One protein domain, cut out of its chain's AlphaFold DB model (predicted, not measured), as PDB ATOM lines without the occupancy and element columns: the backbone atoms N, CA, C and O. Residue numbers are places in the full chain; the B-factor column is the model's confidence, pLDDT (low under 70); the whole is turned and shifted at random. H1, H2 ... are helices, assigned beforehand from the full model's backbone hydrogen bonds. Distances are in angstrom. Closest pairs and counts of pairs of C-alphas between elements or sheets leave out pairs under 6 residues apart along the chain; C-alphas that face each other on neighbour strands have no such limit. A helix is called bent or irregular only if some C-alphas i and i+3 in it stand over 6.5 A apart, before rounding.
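This is residues 2 to 118 of the 399 residues of an uncharacterized protein of Aliarcobacter cryaerophilus (UniProt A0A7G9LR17). Three helices, H1, H2 and H3, stand side by side as a small triangular bundle, with H3 packing on both others while H1 and H2 come close without clearly touching. A helical hairpin, H6 and H7, packs through H6 at a steep angle on residues 40 to 47 of H3; H4 sits loosely by H2, H3 and H6, and the short H5 lies far out, touching no helix. The printed part has 117 residues with seven named helices, H1 to H7 in order, and no named strand; the class is all helix. The whole is compact, with a radius of gyration of the C-alphas of 14.2 A and spans of 39 by 31 by 26 A.

Find C-alpha 5 at (2.758, 7.485, 2.970), where H1, residues 5 to 11, begins. H2 follows at residues 15 to 25 and measures 15.3 A. Look for C-alpha 32 at (9.416, 7.508, 13.691); from there H3, the longest helix, runs 24.5 A to residue 48. H4 is residues 53 to 63, 15.5 A, and H5 is residues 72 to 78. H6, residues 88 to 100, measures 18.6 A. H7, residues 104 to 117, measures 20.3 A and ends at C-alpha 117, (25.159, 26.259, 13.640). Three helices are irregular: in H4 C-alphas 57 and 60 are 7.5 A apart, in H5 C-alphas 73 and 76 are 7.2 A apart, and in H7 C-alphas 113 and 116 are 7.6 A apart.

Start at H3, the hub. Its residues 34 to 41 touch H1, the same way at a shallow tilt of 14 degrees, closest at the C-alphas of Val 9 and Ile 38, 6.1 A. H2 and H3 form a hairpin, closest at the C-alphas of Pro 15 and Phe 42, 5.1 A. H3 touches H6 at a steep tilt of 45 degrees, with the C-alphas of Glu 40 and Thr 90 closest, 5.8 A. H6 and H7 form a hairpin at a shallow tilt of 26 degrees, closest at the C-alphas of Ala 95 and Ala 107, 4.7 A. H4 is close to H3 but not clearly touching, with the C-alphas of Ile 46 and Leu 54 closest, 7.2 A. H5 is apart from H4 and H6. In H1, H2, H3 and H6 every O i to N i+4 pair is within hydrogen-bond range; H4 has 5 of 7, H7 8 of 10, and H5 1 of 3, beside 3 of 4 O i to N i+3 pairs.

The two C-alphas farthest apart, those of Lys 11 and Asn 73, are 40.9 A apart. The printed part has no cut and no long link. The mean pLDDT of the printed part is 91.9; look at residues 2 to 3 for the values under 70.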
ATOM      1  N   ARG A   2      -0.714   2.939   4.235       57.06
ATOM      2  CA  ARG A   2       0.561   2.660   4.952       57.06
ATOM      3  C   ARG A   2       1.803   2.481   4.048       57.06
ATOM      4  O   ARG A   2       2.888   2.903   4.429       57.06
ATOM      5  N   ASN A   3       1.626   1.925   2.845       66.31
ATOM      6  CA  ASN A   3       2.694   1.737   1.846       66.31
ATOM      7  C   ASN A   3       2.847   2.908   0.850       66.31
ATOM      8  O   ASN A   3       3.718   2.851  -0.003       66.31
ATOM      9  N   HIS A   4       2.001   3.940   0.949       80.12
ATOM     10  CA  HIS A   4       1.974   5.115   0.059       80.12
ATOM     11  C   HIS A   4       2.097   6.423   0.851       80.12
ATOM     12  O   HIS A   4       1.650   7.477   0.411       80.12
ATOM     13  N   LEU A   5       2.638   6.345   2.067       84.12
ATOM     14  CA  LEU A   5       2.758   7.485   2.970       84.12
ATOM     15  C   LEU A   5       3.623   8.582   2.350       84.12
ATOM     16  O   LEU A   5       3.267   9.754   2.392       84.12
ATOM     17  N   GLU A   6       4.714   8.177   1.714       85.56
ATOM     18  CA  GLU A   6       5.630   9.045   0.991       85.56
ATOM     19  C   GLU A   6       4.932   9.756  -0.178       85.56
ATOM     20  O   GLU A   6       5.088  10.967  -0.332       85.56
ATOM     21  N   ASP A   7       4.089   9.042  -0.936       87.44
ATOM     22  CA  ASP A   7       3.298   9.626  -2.026       87.44
ATOM     23  C   ASP A   7       2.283  10.652  -1.500       87.44
ATOM     24  O   ASP A   7       2.082  11.702  -2.112       87.44
ATOM     25  N   CYS A   8       1.639  10.364  -0.362       89.38
ATOM     26  CA  CYS A   8       0.704  11.286   0.285       89.38
ATOM     27  C   CYS A   8       1.415  12.554   0.774       89.38
ATOM     28  O   CYS A   8       0.967  13.649   0.457       89.38
ATOM     29  N   VAL A   9       2.540  12.421   1.486       90.00
ATOM     30  CA  VAL A   9       3.339  13.564   1.971       90.00
ATOM     31  C   VAL A   9       3.843  14.420   0.809       90.00
ATOM     32  O   VAL A   9       3.859  15.645   0.905       90.00
ATOM     33  N   PHE A  10       4.221  13.792  -0.306       89.69
ATOM     34  CA  PHE A  10       4.655  14.511  -1.499       89.69
ATOM     35  C   PHE A  10       3.515  15.309  -2.151       89.69
ATOM     36  O   PHE A  10       3.720  16.456  -2.542       89.69
ATOM     37  N   LYS A  11       2.314  14.723  -2.256       91.25
ATOM     38  CA  LYS A  11       1.165  15.329  -2.954       91.25
ATOM     39  C   LYS A  11       0.356  16.306  -2.104       91.25
ATOM     40  O   LYS A  11      -0.329  17.161  -2.658       91.25
ATOM     41  N   PHE A  12       0.351  16.152  -0.784       93.31
ATOM     42  CA  PHE A  12      -0.458  16.999   0.085       93.31
ATOM     43  C   PHE A  12       0.216  18.356   0.284       93.31
ATOM     44  O   PHE A  12       1.302  18.465   0.851       93.31
ATOM     45  N   GLU A  13      -0.464  19.402  -0.179       91.81
ATOM     46  CA  GLU A  13      -0.042  20.791   0.011       91.81
ATOM     47  C   GLU A  13      -0.818  21.526   1.101       91.81
ATOM     48  O   GLU A  13      -0.362  22.569   1.561       91.81
ATOM     49  N   ASN A  14      -2.001  21.031   1.473       94.12
ATOM     50  CA  ASN A  14      -2.842  21.636   2.498       94.12
ATOM     51  C   ASN A  14      -2.422  21.114   3.888       94.12
ATOM     52  O   ASN A  14      -2.327  19.891   4.061       94.12
ATOM     53  N   PRO A  15      -2.204  21.994   4.881       95.50
ATOM     54  CA  PRO A  15      -1.697  21.576   6.184       95.50
ATOM     55  C   PRO A  15      -2.722  20.756   6.977       95.50
ATOM     56  O   PRO A  15      -2.331  19.826   7.675       95.50
ATOM     57  N   ILE A  16      -4.029  20.980   6.803       96.06
ATOM     58  CA  ILE A  16      -5.073  20.158   7.438       96.06
ATOM     59  C   ILE A  16      -5.028  18.716   6.925       96.06
ATOM     60  O   ILE A  16      -5.121  17.777   7.712       96.06
ATOM     61  N   SER A  17      -4.811  18.505   5.624       95.62
ATOM     62  CA  SER A  17      -4.657  17.149   5.074       95.62
ATOM     63  C   SER A  17      -3.454  16.415   5.678       95.62
ATOM     64  O   SER A  17      -3.520  15.211   5.929       95.62
ATOM     65  N   LEU A  18      -2.359  17.136   5.935       96.25
ATOM     66  CA  LEU A  18      -1.158  16.597   6.581       96.25
ATOM     67  C   LEU A  18      -1.389  16.317   8.071       96.25
ATOM     68  O   LEU A  18      -0.922  15.298   8.574       96.25
ATOM     69  N   LEU A  19      -2.160  17.165   8.752       95.88
ATOM     70  CA  LEU A  19      -2.568  16.972  10.141       95.88
ATOM     71  C   LEU A  19      -3.448  15.723  10.307       95.88
ATOM     72  O   LEU A  19      -3.180  14.883  11.165       95.88
ATOM     73  N   ILE A  20      -4.451  15.552   9.439       94.94
ATOM     74  CA  ILE A  20      -5.297  14.349   9.403       94.94
ATOM     75  C   ILE A  20      -4.430  13.110   9.160       94.94
ATOM     76  O   ILE A  20      -4.583  12.099   9.847       94.94
ATOM     77  N   LEU A  21      -3.492  13.190   8.211       93.75
ATOM     78  CA  LEU A  21      -2.565  12.098   7.933       93.75
ATOM     79  C   LEU A  21      -1.711  11.759   9.160       93.75
ATOM     80  O   LEU A  21      -1.569  10.578   9.469       93.75
ATOM     81  N   TYR A  22      -1.183  12.762   9.872       94.75
ATOM     82  CA  TYR A  22      -0.420  12.574  11.107       94.75
ATOM     83  C   TYR A  22      -1.240  11.817  12.158       94.75
ATOM     84  O   TYR A  22      -0.811  10.752  12.605       94.75
ATOM     85  N   TYR A  23      -2.439  12.299  12.496       93.81
ATOM     86  CA  TYR A  23      -3.295  11.651  13.496       93.81
ATOM     87  C   TYR A  23      -3.720  10.241  13.090       93.81
ATOM     88  O   TYR A  23      -3.835   9.367  13.945       93.81
ATOM     89  N   TYR A  24      -3.890   9.989  11.791       91.00
ATOM     90  CA  TYR A  24      -4.208   8.657  11.291       91.00
ATOM     91  C   TYR A  24      -3.054   7.661  11.478       91.00
ATOM     92  O   TYR A  24      -3.299   6.472  11.671       91.00
ATOM     93  N   VAL A  25      -1.794   8.107  11.400       90.56
ATOM     94  CA  VAL A  25      -0.637   7.194  11.368       90.56
ATOM     95  C   VAL A  25       0.241   7.199  12.610       90.56
ATOM     96  O   VAL A  25       1.012   6.250  12.762       90.56
ATOM     97  N   LYS A  26       0.141   8.208  13.486       88.50
ATOM     98  CA  LYS A  26       1.053   8.393  14.629       88.50
ATOM     99  C   LYS A  26       1.136   7.172  15.555       88.50
ATOM    100  O   LYS A  26       2.228   6.835  15.995       88.50
ATOM    101  N   ASP A  27       0.023   6.463  15.751       86.75
ATOM    102  CA  ASP A  27      -0.051   5.273  16.616       86.75
ATOM    103  C   ASP A  27       0.102   3.953  15.834       86.75
ATOM    104  O   ASP A  27       0.236   2.875  16.411       86.75
ATOM    105  N   LEU A  28       0.082   4.016  14.497       83.31
ATOM    106  CA  LEU A  28       0.128   2.846  13.612       83.31
ATOM    107  C   LEU A  28       1.515   2.610  13.009       83.31
ATOM    108  O   LEU A  28       1.848   1.483  12.633       83.31
ATOM    109  N   VAL A  29       2.315   3.656  12.821       77.12
ATOM    110  CA  VAL A  29       3.619   3.573  12.156       77.12
ATOM    111  C   VAL A  29       4.723   3.499  13.203       77.12
ATOM    112  O   VAL A  29       4.962   4.449  13.933       77.12
ATOM    113  N   LEU A  30       5.432   2.366  13.231       75.12
ATOM    114  CA  LEU A  30       6.562   2.144  14.142       75.12
ATOM    115  C   LEU A  30       7.823   2.925  13.732       75.12
ATOM    116  O   LEU A  30       8.710   3.134  14.553       75.12
ATOM    117  N   ASP A  31       7.922   3.335  12.464       84.38
ATOM    118  CA  ASP A  31       9.044   4.128  11.957       84.38
ATOM    119  C   ASP A  31       8.825   5.622  12.221       84.38
ATOM    120  O   ASP A  31       8.151   6.327  11.462       84.38
ATOM    121  N   GLU A  32       9.454   6.108  13.285       85.69
ATOM    122  CA  GLU A  32       9.416   7.508  13.691       85.69
ATOM    123  C   GLU A  32       9.852   8.470  12.573       85.69
ATOM    124  O   GLU A  32       9.286   9.555  12.447       85.69
ATOM    125  N   LYS A  33      10.780   8.079  11.684       88.88
ATOM    126  CA  LYS A  33      11.252   8.969  10.606       88.88
ATOM    127  C   LYS A  33      10.136   9.356   9.639       88.88
ATOM    128  O   LYS A  33      10.162  10.453   9.083       88.88
ATOM    129  N   ARG A  34       9.153   8.478   9.425       89.75
ATOM    130  CA  ARG A  34       7.993   8.775   8.571       89.75
ATOM    131  C   ARG A  34       7.065   9.784   9.231       89.75
ATOM    132  O   ARG A  34       6.587  10.685   8.551       89.75
ATOM    133  N   VAL A  35       6.860   9.663  10.543       92.06
ATOM    134  CA  VAL A  35       6.069  10.620  11.327       92.06
ATOM    135  C   VAL A  35       6.722  12.003  11.289       92.06
ATOM    136  O   VAL A  35       6.046  12.983  10.987       92.06
ATOM    137  N   ILE A  36       8.045  12.073  11.481       94.81
ATOM    138  CA  ILE A  36       8.807  13.325  11.380       94.81
ATOM    139  C   ILE A  36       8.614  13.990  10.015       94.81
ATOM    140  O   ILE A  36       8.280  15.167   9.970       94.81
ATOM    141  N   LYS A  37       8.721  13.250   8.905       94.44
ATOM    142  CA  LYS A  37       8.526  13.821   7.558       94.44
ATOM    143  C   LYS A  37       7.140  14.436   7.340       94.44
ATOM    144  O   LYS A  37       7.029  15.436   6.635       94.44
ATOM    145  N   ILE A  38       6.088  13.847   7.916       95.69
ATOM    146  CA  ILE A  38       4.732  14.417   7.846       95.69
ATOM    147  C   ILE A  38       4.698  15.753   8.588       95.69
ATOM    148  O   ILE A  38       4.201  16.734   8.041       95.69
ATOM    149  N   LEU A  39       5.262  15.800   9.799       97.00
ATOM    150  CA  LEU A  39       5.325  17.018  10.610       97.00
ATOM    151  C   LEU A  39       6.171  18.109   9.942       97.00
ATOM    152  O   LEU A  39       5.755  19.261   9.901       97.00
ATOM    153  N   GLU A  40       7.315  17.758   9.353       97.44
ATOM    154  CA  GLU A  40       8.137  18.705   8.595       97.44
ATOM    155  C   GLU A  40       7.361  19.306   7.421       97.44
ATOM    156  O   GLU A  40       7.356  20.523   7.238       97.44
ATOM    157  N   LYS A  41       6.648  18.472   6.653       97.38
ATOM    158  CA  LYS A  41       5.817  18.941   5.540       97.38
ATOM    159  C   LYS A  41       4.634  19.786   6.022       97.38
ATOM    160  O   LYS A  41       4.292  20.759   5.353       97.38
ATOM    161  N   PHE A  42       4.034  19.444   7.162       97.81
ATOM    162  CA  PHE A  42       2.966  20.216   7.803       97.81
ATOM    163  C   PHE A  42       3.435  21.628   8.163       97.81
ATOM    164  O   PHE A  42       2.800  22.597   7.759       97.81
ATOM    165  N   ILE A  43       4.588  21.753   8.824       98.25
ATOM    166  CA  ILE A  43       5.187  23.042   9.204       98.25
ATOM    167  C   ILE A  43       5.476  23.905   7.971       98.25
ATOM    168  O   ILE A  43       5.100  25.076   7.932       98.25
ATOM    169  N   VAL A  44       6.112  23.324   6.947       97.56
ATOM    170  CA  VAL A  44       6.406  24.034   5.690       97.56
ATOM    171  C   VAL A  44       5.112  24.509   5.027       97.56
ATOM    172  O   VAL A  44       5.002  25.666   4.634       97.56
ATOM    173  N   SER A  45       4.097  23.646   4.971       97.12
ATOM    174  CA  SER A  45       2.790  23.966   4.396       97.12
ATOM    175  C   SER A  45       2.072  25.099   5.145       97.12
ATOM    176  O   SER A  45       1.534  25.996   4.495       97.12
ATOM    177  N   ILE A  46       2.122  25.124   6.485       97.25
ATOM    178  CA  ILE A  46       1.587  26.235   7.292       97.25
ATOM    179  C   ILE A  46       2.238  27.557   6.884       97.25
ATOM    180  O   ILE A  46       1.541  28.546   6.653       97.25
ATOM    181  N   LYS A  47       3.572  27.573   6.803       96.12
ATOM    182  CA  LYS A  47       4.340  28.768   6.451       96.12
ATOM    183  C   LYS A  47       4.012  29.244   5.037       96.12
ATOM    184  O   LYS A  47       3.675  30.412   4.861       96.12
ATOM    185  N   ASP A  48       4.069  28.348   4.057       93.69
ATOM    186  CA  ASP A  48       3.873  28.682   2.642       93.69
ATOM    187  C   ASP A  48       2.447  29.164   2.351       93.69
ATOM    188  O   ASP A  48       2.239  30.023   1.494       93.69
ATOM    189  N   LYS A  49       1.447  28.623   3.060       93.50
ATOM    190  CA  LYS A  49       0.038  29.021   2.923       93.50
ATOM    191  C   LYS A  49      -0.376  30.139   3.894       93.50
ATOM    192  O   LYS A  49      -1.535  30.538   3.862       93.50
ATOM    193  N   GLN A  50       0.542  30.634   4.731       93.19
ATOM    194  CA  GLN A  50       0.306  31.655   5.761       93.19
ATOM    195  C   GLN A  50      -0.866  31.328   6.712       93.19
ATOM    196  O   GLN A  50      -1.675  32.192   7.027       93.19
ATOM    197  N   GLN A  51      -0.972  30.076   7.172       93.94
ATOM    198  CA  GLN A  51      -2.039  29.623   8.083       93.94
ATOM    199  C   GLN A  51      -1.546  29.530   9.534       93.94
ATOM    200  O   GLN A  51      -1.539  28.451  10.129       93.94
ATOM    201  N   TYR A  52      -1.069  30.647  10.090       94.31
ATOM    202  CA  TYR A  52      -0.294  30.650  11.337       94.31
ATOM    203  C   TYR A  52      -1.081  30.134  12.550       94.31
ATOM    204  O   TYR A  52      -0.487  29.529  13.441       94.31
ATOM    205  N   GLU A  53      -2.410  30.274  12.552       92.19
ATOM    206  CA  GLU A  53      -3.287  29.797  13.634       92.19
ATOM    207  C   GLU A  53      -3.109  28.307  13.948       92.19
ATOM    208  O   GLU A  53      -3.157  27.915  15.111       92.19
ATOM    209  N   LEU A  54      -2.761  27.490  12.947       95.38
ATOM    210  CA  LEU A  54      -2.563  26.048  13.119       95.38
ATOM    211  C   LEU A  54      -1.423  25.698  14.089       95.38
ATOM    212  O   LEU A  54      -1.375  24.586  14.619       95.38
ATOM    213  N   ILE A  55      -0.509  26.634  14.342       96.12
ATOM    214  CA  ILE A  55       0.524  26.484  15.369       96.12
ATOM    215  C   ILE A  55      -0.072  26.608  16.766       96.12
ATOM    216  O   ILE A  55       0.269  25.804  17.633       96.12
ATOM    217  N   ASN A  56      -0.970  27.572  16.977       91.25
ATOM    218  CA  ASN A  56      -1.685  27.717  18.244       91.25
ATOM    219  C   ASN A  56      -2.553  26.487  18.511       91.25
ATOM    220  O   ASN A  56      -2.520  25.946  19.611       91.25
ATOM    221  N   ASP A  57      -3.279  26.048  17.486       94.06
ATOM    222  CA  ASP A  57      -4.324  25.044  17.643       94.06
ATOM    223  C   ASP A  57      -3.767  23.631  17.830       94.06
ATOM    224  O   ASP A  57      -4.348  22.840  18.566       94.06
ATOM    225  N   TYR A  58      -2.647  23.301  17.172       96.44
ATOM    226  CA  TYR A  58      -2.201  21.905  17.073       96.44
ATOM    227  C   TYR A  58      -0.742  21.667  17.446       96.44
ATOM    228  O   TYR A  58      -0.414  20.604  17.970       96.44
ATOM    229  N   TRP A  59       0.174  22.603  17.172       96.81
ATOM    230  CA  TRP A  59       1.602  22.291  17.294       96.81
ATOM    231  C   TRP A  59       2.022  21.992  18.734       96.81
ATOM    232  O   TRP A  59       2.735  21.018  18.977       96.81
ATOM    233  N   PHE A  60       1.560  22.788  19.699       95.12
ATOM    234  CA  PHE A  60       1.913  22.580  21.105       95.12
ATOM    235  C   PHE A  60       1.235  21.350  21.712       95.12
ATOM    236  O   PHE A  60       1.824  20.723  22.589       95.12
ATOM    237  N   GLU A  61       0.067  20.945  21.210       95.19
ATOM    238  CA  GLU A  61      -0.543  19.658  21.568       95.19
ATOM    239  C   GLU A  61       0.315  18.486  21.062       95.19
ATOM    240  O   GLU A  61       0.555  17.520  21.784       95.19
ATOM    241  N   ILE A  62       0.829  18.594  19.834       95.00
ATOM    242  CA  ILE A  62       1.640  17.555  19.192       95.00
ATOM    243  C   ILE A  62       3.026  17.440  19.835       95.00
ATOM    244  O   ILE A  62       3.487  16.337  20.128       95.00
ATOM    245  N   ALA A  63       3.729  18.562  19.994       94.44
ATOM    246  CA  ALA A  63       5.160  18.583  20.293       94.44
ATOM    247  C   ALA A  63       5.516  19.113  21.684       94.44
ATOM    248  O   ALA A  63       6.677  18.993  22.094       94.44
ATOM    249  N   GLY A  64       4.550  19.683  22.406       94.62
ATOM    250  CA  GLY A  64       4.803  20.443  23.622       94.62
ATOM    251  C   GLY A  64       5.592  21.728  23.361       94.62
ATOM    252  O   GLY A  64       5.945  22.074  22.229       94.62
ATOM    253  N   PHE A  65       5.894  22.450  24.438       94.69
ATOM    254  CA  PHE A  65       6.760  23.625  24.377       94.69
ATOM    255  C   PHE A  65       8.222  23.245  24.095       94.69
ATOM    256  O   PHE A  65       8.689  22.158  24.445       94.69
ATOM    257  N   MET A  66       8.944  24.156  23.445       94.31
ATOM    258  CA  MET A  66      10.384  24.070  23.239       94.31
ATOM    259  C   MET A  66      11.093  24.011  24.595       94.31
ATOM    260  O   MET A  66      10.799  24.782  25.508       94.31
ATOM    261  N   PHE A  67      12.044  23.090  24.720       92.62
ATOM    262  CA  PHE A  67      12.881  22.968  25.909       92.62
ATOM    263  C   PHE A  67      14.002  24.016  25.899       92.62
ATOM    264  O   PHE A  67      14.425  24.483  24.838       92.62
ATOM    265  N   ASP A  68      14.542  24.337  27.073       91.56
ATOM    266  CA  ASP A  68      15.755  25.145  27.164       91.56
ATOM    267  C   ASP A  68      16.990  24.280  26.902       91.56
ATOM    268  O   ASP A  68      17.384  23.451  27.721       91.56
ATOM    269  N   SER A  69      17.620  24.468  25.741       89.44
ATOM    270  CA  SER A  69      18.814  23.711  25.363       89.44
ATOM    271  C   SER A  69      20.046  24.017  26.214       89.44
ATOM    272  O   SER A  69      21.024  23.280  26.118       89.44
ATOM    273  N   SER A  70      20.024  25.095  27.001       87.69
ATOM    274  CA  SER A  70      21.105  25.448  27.926       87.69
ATOM    275  C   SER A  70      20.983  24.763  29.291       87.69
ATOM    276  O   SER A  70      21.983  24.653  30.003       87.69
ATOM    277  N   ASP A  71      19.803  24.237  29.639       87.56
ATOM    278  CA  ASP A  71      19.604  23.481  30.874       87.56
ATOM    279  C   ASP A  71      19.974  22.004  30.680       87.56
ATOM    280  O   ASP A  71      19.206  21.203  30.138       87.56
ATOM    281  N   ILE A  72      21.157  21.629  31.172       79.06
ATOM    282  CA  ILE A  72      21.695  20.261  31.110       79.06
ATOM    283  C   ILE A  72      20.769  19.260  31.821       79.06
ATOM    284  O   ILE A  72      20.640  18.121  31.369       79.06
ATOM    285  N   ASN A  73      20.071  19.680  32.882       79.06
ATOM    286  CA  ASN A  73      19.185  18.798  33.646       79.06
ATOM    287  C   ASN A  73      17.914  18.428  32.864       79.06
ATOM    288  O   ASN A  73      17.254  17.438  33.174       79.06
ATOM    289  N   SER A  74      17.588  19.185  31.812       77.69
ATOM    290  CA  SER A  74      16.448  18.914  30.936       77.69
ATOM    291  C   SER A  74      16.749  17.878  29.842       77.69
ATOM    292  O   SER A  74      15.841  17.490  29.099       77.69
ATOM    293  N   PHE A  75      18.000  17.417  29.691       78.75
ATOM    294  CA  PHE A  75      18.398  16.587  28.547       78.75
ATOM    295  C   PHE A  75      17.658  15.247  28.490       78.75
ATOM    296  O   PHE A  75      17.126  14.887  27.440       78.75
ATOM    297  N   GLU A  76      17.568  14.528  29.612       72.38
ATOM    298  CA  GLU A  76      16.885  13.228  29.667       72.38
ATOM    299  C   GLU A  76      15.411  13.358  29.257       72.38
ATOM    300  O   GLU A  76      14.926  12.594  28.417       72.38
ATOM    301  N   ASN A  77      14.738  14.402  29.747       74.94
ATOM    302  CA  ASN A  77      13.337  14.692  29.442       74.94
ATOM    303  C   ASN A  77      13.136  15.192  28.000       74.94
ATOM    304  O   ASN A  77      12.169  14.821  27.336       74.94
ATOM    305  N   SER A  78      14.069  15.992  27.480       81.75
ATOM    306  CA  SER A  78      13.997  16.553  26.123       81.75
ATOM    307  C   SER A  78      14.488  15.597  25.033       81.75
ATOM    308  O   SER A  78      14.247  15.855  23.856       81.75
ATOM    309  N   SER A  79      15.149  14.490  25.381       81.12
ATOM    310  CA  SER A  79      15.689  13.509  24.426       81.12
ATOM    311  C   SER A  79      14.632  12.946  23.463       81.12
ATOM    312  O   SER A  79      14.929  12.650  22.306       81.12
ATOM    313  N   LYS A  80      13.375  12.850  23.915       84.88
ATOM    314  CA  LYS A  80      12.244  12.355  23.117       84.88
ATOM    315  C   LYS A  80      11.551  13.434  22.287       84.88
ATOM    316  O   LYS A  80      10.746  13.083  21.425       84.88
ATOM    317  N   SER A  81      11.870  14.705  22.511       91.31
ATOM    318  CA  SER A  81      11.204  15.838  21.874       91.31
ATOM    319  C   SER A  81      11.341  15.819  20.349       91.31
ATOM    320  O   SER A  81      12.419  15.541  19.812       91.31
ATOM    321  N   TYR A  82      10.265  16.185  19.646       94.19
ATOM    322  CA  TYR A  82      10.294  16.349  18.193       94.19
ATOM    323  C   TYR A  82      11.307  17.409  17.749       94.19
ATOM    324  O   TYR A  82      11.972  17.204  16.737       94.19
ATOM    325  N   TYR A  83      11.539  18.471  18.531       95.38
ATOM    326  CA  TYR A  83      12.500  19.525  18.178       95.38
ATOM    327  C   TYR A  83      13.937  19.008  17.982       95.38
ATOM    328  O   TYR A  83      14.693  19.586  17.207       95.38
ATOM    329  N   ARG A  84      14.328  17.895  18.625       93.69
ATOM    330  CA  ARG A  84      15.650  17.270  18.413       93.69
ATOM    331  C   ARG A  84      15.742  16.444  17.125       93.69
ATOM    332  O   ARG A  84      16.842  16.088  16.718       93.69
ATOM    333  N   LYS A  85      14.600  16.104  16.526       94.12
ATOM    334  CA  LYS A  85      14.467  15.161  15.403       94.12
ATOM    335  C   LYS A  85      14.163  15.855  14.076       94.12
ATOM    336  O   LYS A  85      14.403  15.266  13.026       94.12
ATOM    337  N   LEU A  86      13.636  17.077  14.124       96.81
ATOM    338  CA  LEU A  86      13.365  17.902  12.947       96.81
ATOM    339  C   LEU A  86      14.662  18.395  12.297       96.81
ATOM    340  O   LEU A  86      15.665  18.649  12.968       96.81
ATOM    341  N   SER A  87      14.627  18.583  10.981       97.19
ATOM    342  CA  SER A  87      15.716  19.201  10.235       97.19
ATOM    343  C   SER A  87      15.908  20.674  10.607       97.19
ATOM    344  O   SER A  87      14.983  21.376  11.020       97.19
ATOM    345  N   ILE A  88      17.120  21.187  10.378       97.31
ATOM    346  CA  ILE A  88      17.450  22.604  10.600       97.31
ATOM    347  C   ILE A  88      16.542  23.524   9.768       97.31
ATOM    348  O   ILE A  88      16.177  24.600  10.238       97.31
ATOM    349  N   SER A  89      16.168  23.131   8.545       97.31
ATOM    350  CA  SER A  89      15.260  23.931   7.709       97.31
ATOM    351  C   SER A  89      13.889  24.059   8.364       97.31
ATOM    352  O   SER A  89      13.405  25.168   8.551       97.31
ATOM    353  N   THR A  90      13.313  22.942   8.808       97.94
ATOM    354  CA  THR A  90      12.017  22.950   9.487       97.94
ATOM    355  C   THR A  90      12.068  23.687  10.823       97.94
ATOM    356  O   THR A  90      11.137  24.410  11.160       97.94
ATOM    357  N   LEU A  91      13.161  23.565  11.578       98.19
ATOM    358  CA  LEU A  91      13.351  24.331  12.810       98.19
ATOM    359  C   LEU A  91      13.398  25.843  12.529       98.19
ATOM    360  O   LEU A  91      12.803  26.621  13.268       98.19
ATOM    361  N   ASN A  92      14.032  26.273  11.434       97.75
ATOM    362  CA  ASN A  92      13.977  27.673  11.003       97.75
ATOM    363  C   ASN A  92      12.547  28.130  10.679       97.75
ATOM    364  O   ASN A  92      12.171  29.241  11.053       97.75
ATOM    365  N   ASP A  93      11.763  27.283  10.014       98.19
ATOM    366  CA  ASP A  93      10.363  27.579   9.706       98.19
ATOM    367  C   ASP A  93       9.515  27.657  10.981       98.19
ATOM    368  O   ASP A  93       8.733  28.591  11.131       98.19
ATOM    369  N   LEU A  94       9.735  26.766  11.954       98.12
ATOM    370  CA  LEU A  94       9.093  26.846  13.269       98.12
ATOM    371  C   LEU A  94       9.462  28.114  14.035       98.12
ATOM    372  O   LEU A  94       8.578  28.730  14.616       98.12
ATOM    373  N   ALA A  95      10.730  28.540  14.029       97.94
ATOM    374  CA  ALA A  95      11.125  29.800  14.670       97.94
ATOM    375  C   ALA A  95      10.342  30.988  14.097       97.94
ATOM    376  O   ALA A  95       9.848  31.822  14.854       97.94
ATOM    377  N   PHE A  96      10.214  31.042  12.769       96.94
ATOM    378  CA  PHE A  96       9.414  32.057  12.087       96.94
ATOM    379  C   PHE A  96       7.933  31.967  12.476       96.94
ATOM    380  O   PHE A  96       7.300  32.978  12.763       96.94
ATOM    381  N   LEU A  97       7.372  30.762  12.518       97.81
ATOM    382  CA  LEU A  97       5.968  30.556  12.854       97.81
ATOM    383  C   LEU A  97       5.649  30.874  14.322       97.81
ATOM    384  O   LEU A  97       4.590  31.431  14.610       97.81
ATOM    385  N   PHE A  98       6.569  30.586  15.244       97.88
ATOM    386  CA  PHE A  98       6.474  31.004  16.641       97.88
ATOM    387  C   PHE A  98       6.522  32.521  16.785       97.88
ATOM    388  O   PHE A  98       5.730  33.057  17.554       97.88
ATOM    389  N   GLU A  99       7.384  33.210  16.024       96.19
ATOM    390  CA  GLU A  99       7.370  34.676  15.945       96.19
ATOM    391  C   GLU A  99       5.981  35.166  15.518       96.19
ATOM    392  O   GLU A  99       5.349  35.893  16.272       96.19
ATOM    393  N   ARG A 100       5.456  34.697  14.376       94.69
ATOM    394  CA  ARG A 100       4.149  35.131  13.836       94.69
ATOM    395  C   ARG A 100       2.961  34.831  14.749       94.69
ATOM    396  O   ARG A 100       1.997  35.589  14.772       94.69
ATOM    397  N   SER A 101       3.040  33.746  15.510       94.38
ATOM    398  CA  SER A 101       1.992  33.330  16.449       94.38
ATOM    399  C   SER A 101       2.120  33.995  17.828       94.38
ATOM    400  O   SER A 101       1.311  33.722  18.713       94.38
ATOM    401  N   GLY A 102       3.129  34.850  18.037       94.31
ATOM    402  CA  GLY A 102       3.347  35.564  19.296       94.31
ATOM    403  C   GLY A 102       4.018  34.740  20.405       94.31
ATOM    404  O   GLY A 102       4.124  35.202  21.538       94.31
ATOM    405  N   TYR A 103       4.526  33.541  20.103       96.56
ATOM    406  CA  TYR A 103       5.291  32.711  21.044       96.56
ATOM    407  C   TYR A 103       6.775  33.095  21.053       96.56
ATOM    408  O   TYR A 103       7.658  32.282  20.761       96.56
ATOM    409  N   PHE A 104       7.067  34.348  21.398       96.31
ATOM    410  CA  PHE A 104       8.421  34.902  21.309       96.31
ATOM    411  C   PHE A 104       9.441  34.140  22.160       96.31
ATOM    412  O   PHE A 104      10.543  33.866  21.691       96.31
ATOM    413  N   GLU A 105       9.071  33.714  23.372       95.56
ATOM    414  CA  GLU A 105       9.938  32.899  24.236       95.56
ATOM    415  C   GLU A 105      10.327  31.573  23.555       95.56
ATOM    416  O   GLU A 105      11.499  31.196  23.551       95.56
ATOM    417  N   GLN A 106       9.374  30.905  22.899       97.06
ATOM    418  CA  GLN A 106       9.607  29.645  22.183       97.06
ATOM    419  C   GLN A 106      10.509  29.859  20.963       97.06
ATOM    420  O   GLN A 106      11.440  29.086  20.725       97.06
ATOM    421  N   ALA A 107      10.284  30.948  20.220       97.88
ATOM    422  CA  ALA A 107      11.146  31.350  19.117       97.88
ATOM    423  C   ALA A 107      12.576  31.650  19.600       97.88
ATOM    424  O   ALA A 107      13.539  31.227  18.961       97.88
ATOM    425  N   ILE A 108      12.745  32.333  20.740       97.44
ATOM    426  CA  ILE A 108      14.062  32.618  21.330       97.44
ATOM    427  C   ILE A 108      14.774  31.316  21.701       97.44
ATOM    428  O   ILE A 108      15.942  31.156  21.345       97.44
ATOM    429  N   LEU A 109      14.098  30.381  22.378       96.88
ATOM    430  CA  LEU A 109      14.680  29.084  22.745       96.88
ATOM    431  C   LEU A 109      15.148  28.305  21.512       96.88
ATOM    432  O   LEU A 109      16.261  27.782  21.495       96.88
ATOM    433  N   LEU A 110      14.344  28.290  20.450       97.38
ATOM    434  CA  LEU A 110      14.701  27.616  19.207       97.38
ATOM    435  C   LEU A 110      15.907  28.289  18.525       97.38
ATOM    436  O   LEU A 110      16.854  27.610  18.127       97.38
ATOM    437  N   ASN A 111      15.934  29.622  18.438       97.81
ATOM    438  CA  ASN A 111      17.082  30.339  17.872       97.81
ATOM    439  C   ASN A 111      18.359  30.157  18.715       97.81
ATOM    440  O   ASN A 111      19.439  30.032  18.144       97.81
ATOM    441  N   LYS A 112      18.252  30.082  20.049       96.25
ATOM    442  CA  LYS A 112      19.374  29.724  20.936       96.25
ATOM    443  C   LYS A 112      19.867  28.303  20.673       96.25
ATOM    444  O   LYS A 112      21.069  28.091  20.575       96.25
ATOM    445  N   TYR A 113      18.952  27.352  20.496       95.94
ATOM    446  CA  TYR A 113      19.298  25.965  20.192       95.94
ATOM    447  C   TYR A 113      20.066  25.828  18.871       95.94
ATOM    448  O   TYR A 113      21.004  25.040  18.769       95.94
ATOM    449  N   LEU A 114      19.705  26.625  17.865       96.81
ATOM    450  CA  LEU A 114      20.378  26.617  16.567       96.81
ATOM    451  C   LEU A 114      21.630  27.508  16.510       96.81
ATOM    452  O   LEU A 114      22.351  27.459  15.512       96.81
ATOM    453  N   TYR A 115      21.899  28.310  17.542       95.50
ATOM    454  CA  TYR A 115      22.873  29.403  17.510       95.50
ATOM    455  C   TYR A 115      24.255  28.973  17.005       95.50
ATOM    456  O   TYR A 115      24.772  29.571  16.063       95.50
ATOM    457  N   GLU A 116      24.805  27.887  17.553       92.94
ATOM    458  CA  GLU A 116      26.142  27.384  17.203       92.94
ATOM    459  C   GLU A 116      26.272  26.952  15.733       92.94
ATOM    460  O   GLU A 116      27.367  26.940  15.177       92.94
ATOM    461  N   ILE A 117      25.160  26.642  15.059       93.69
ATOM    462  CA  ILE A 117      25.159  26.259  13.640       93.69
ATOM    463  C   ILE A 117      25.430  27.480  12.753       93.69
ATOM    464  O   ILE A 117      26.116  27.378  11.736       93.69
ATOM    465  N   ASN A 118      24.854  28.636  13.098       92.75
ATOM    466  CA  ASN A 118      25.056  29.884  12.362       92.75
ATOM    467  C   ASN A 118      24.814  31.107  13.268       92.75
ATOM    468  O   ASN A 118      23.719  31.684  13.240       92.75
TER     469      ASN A 118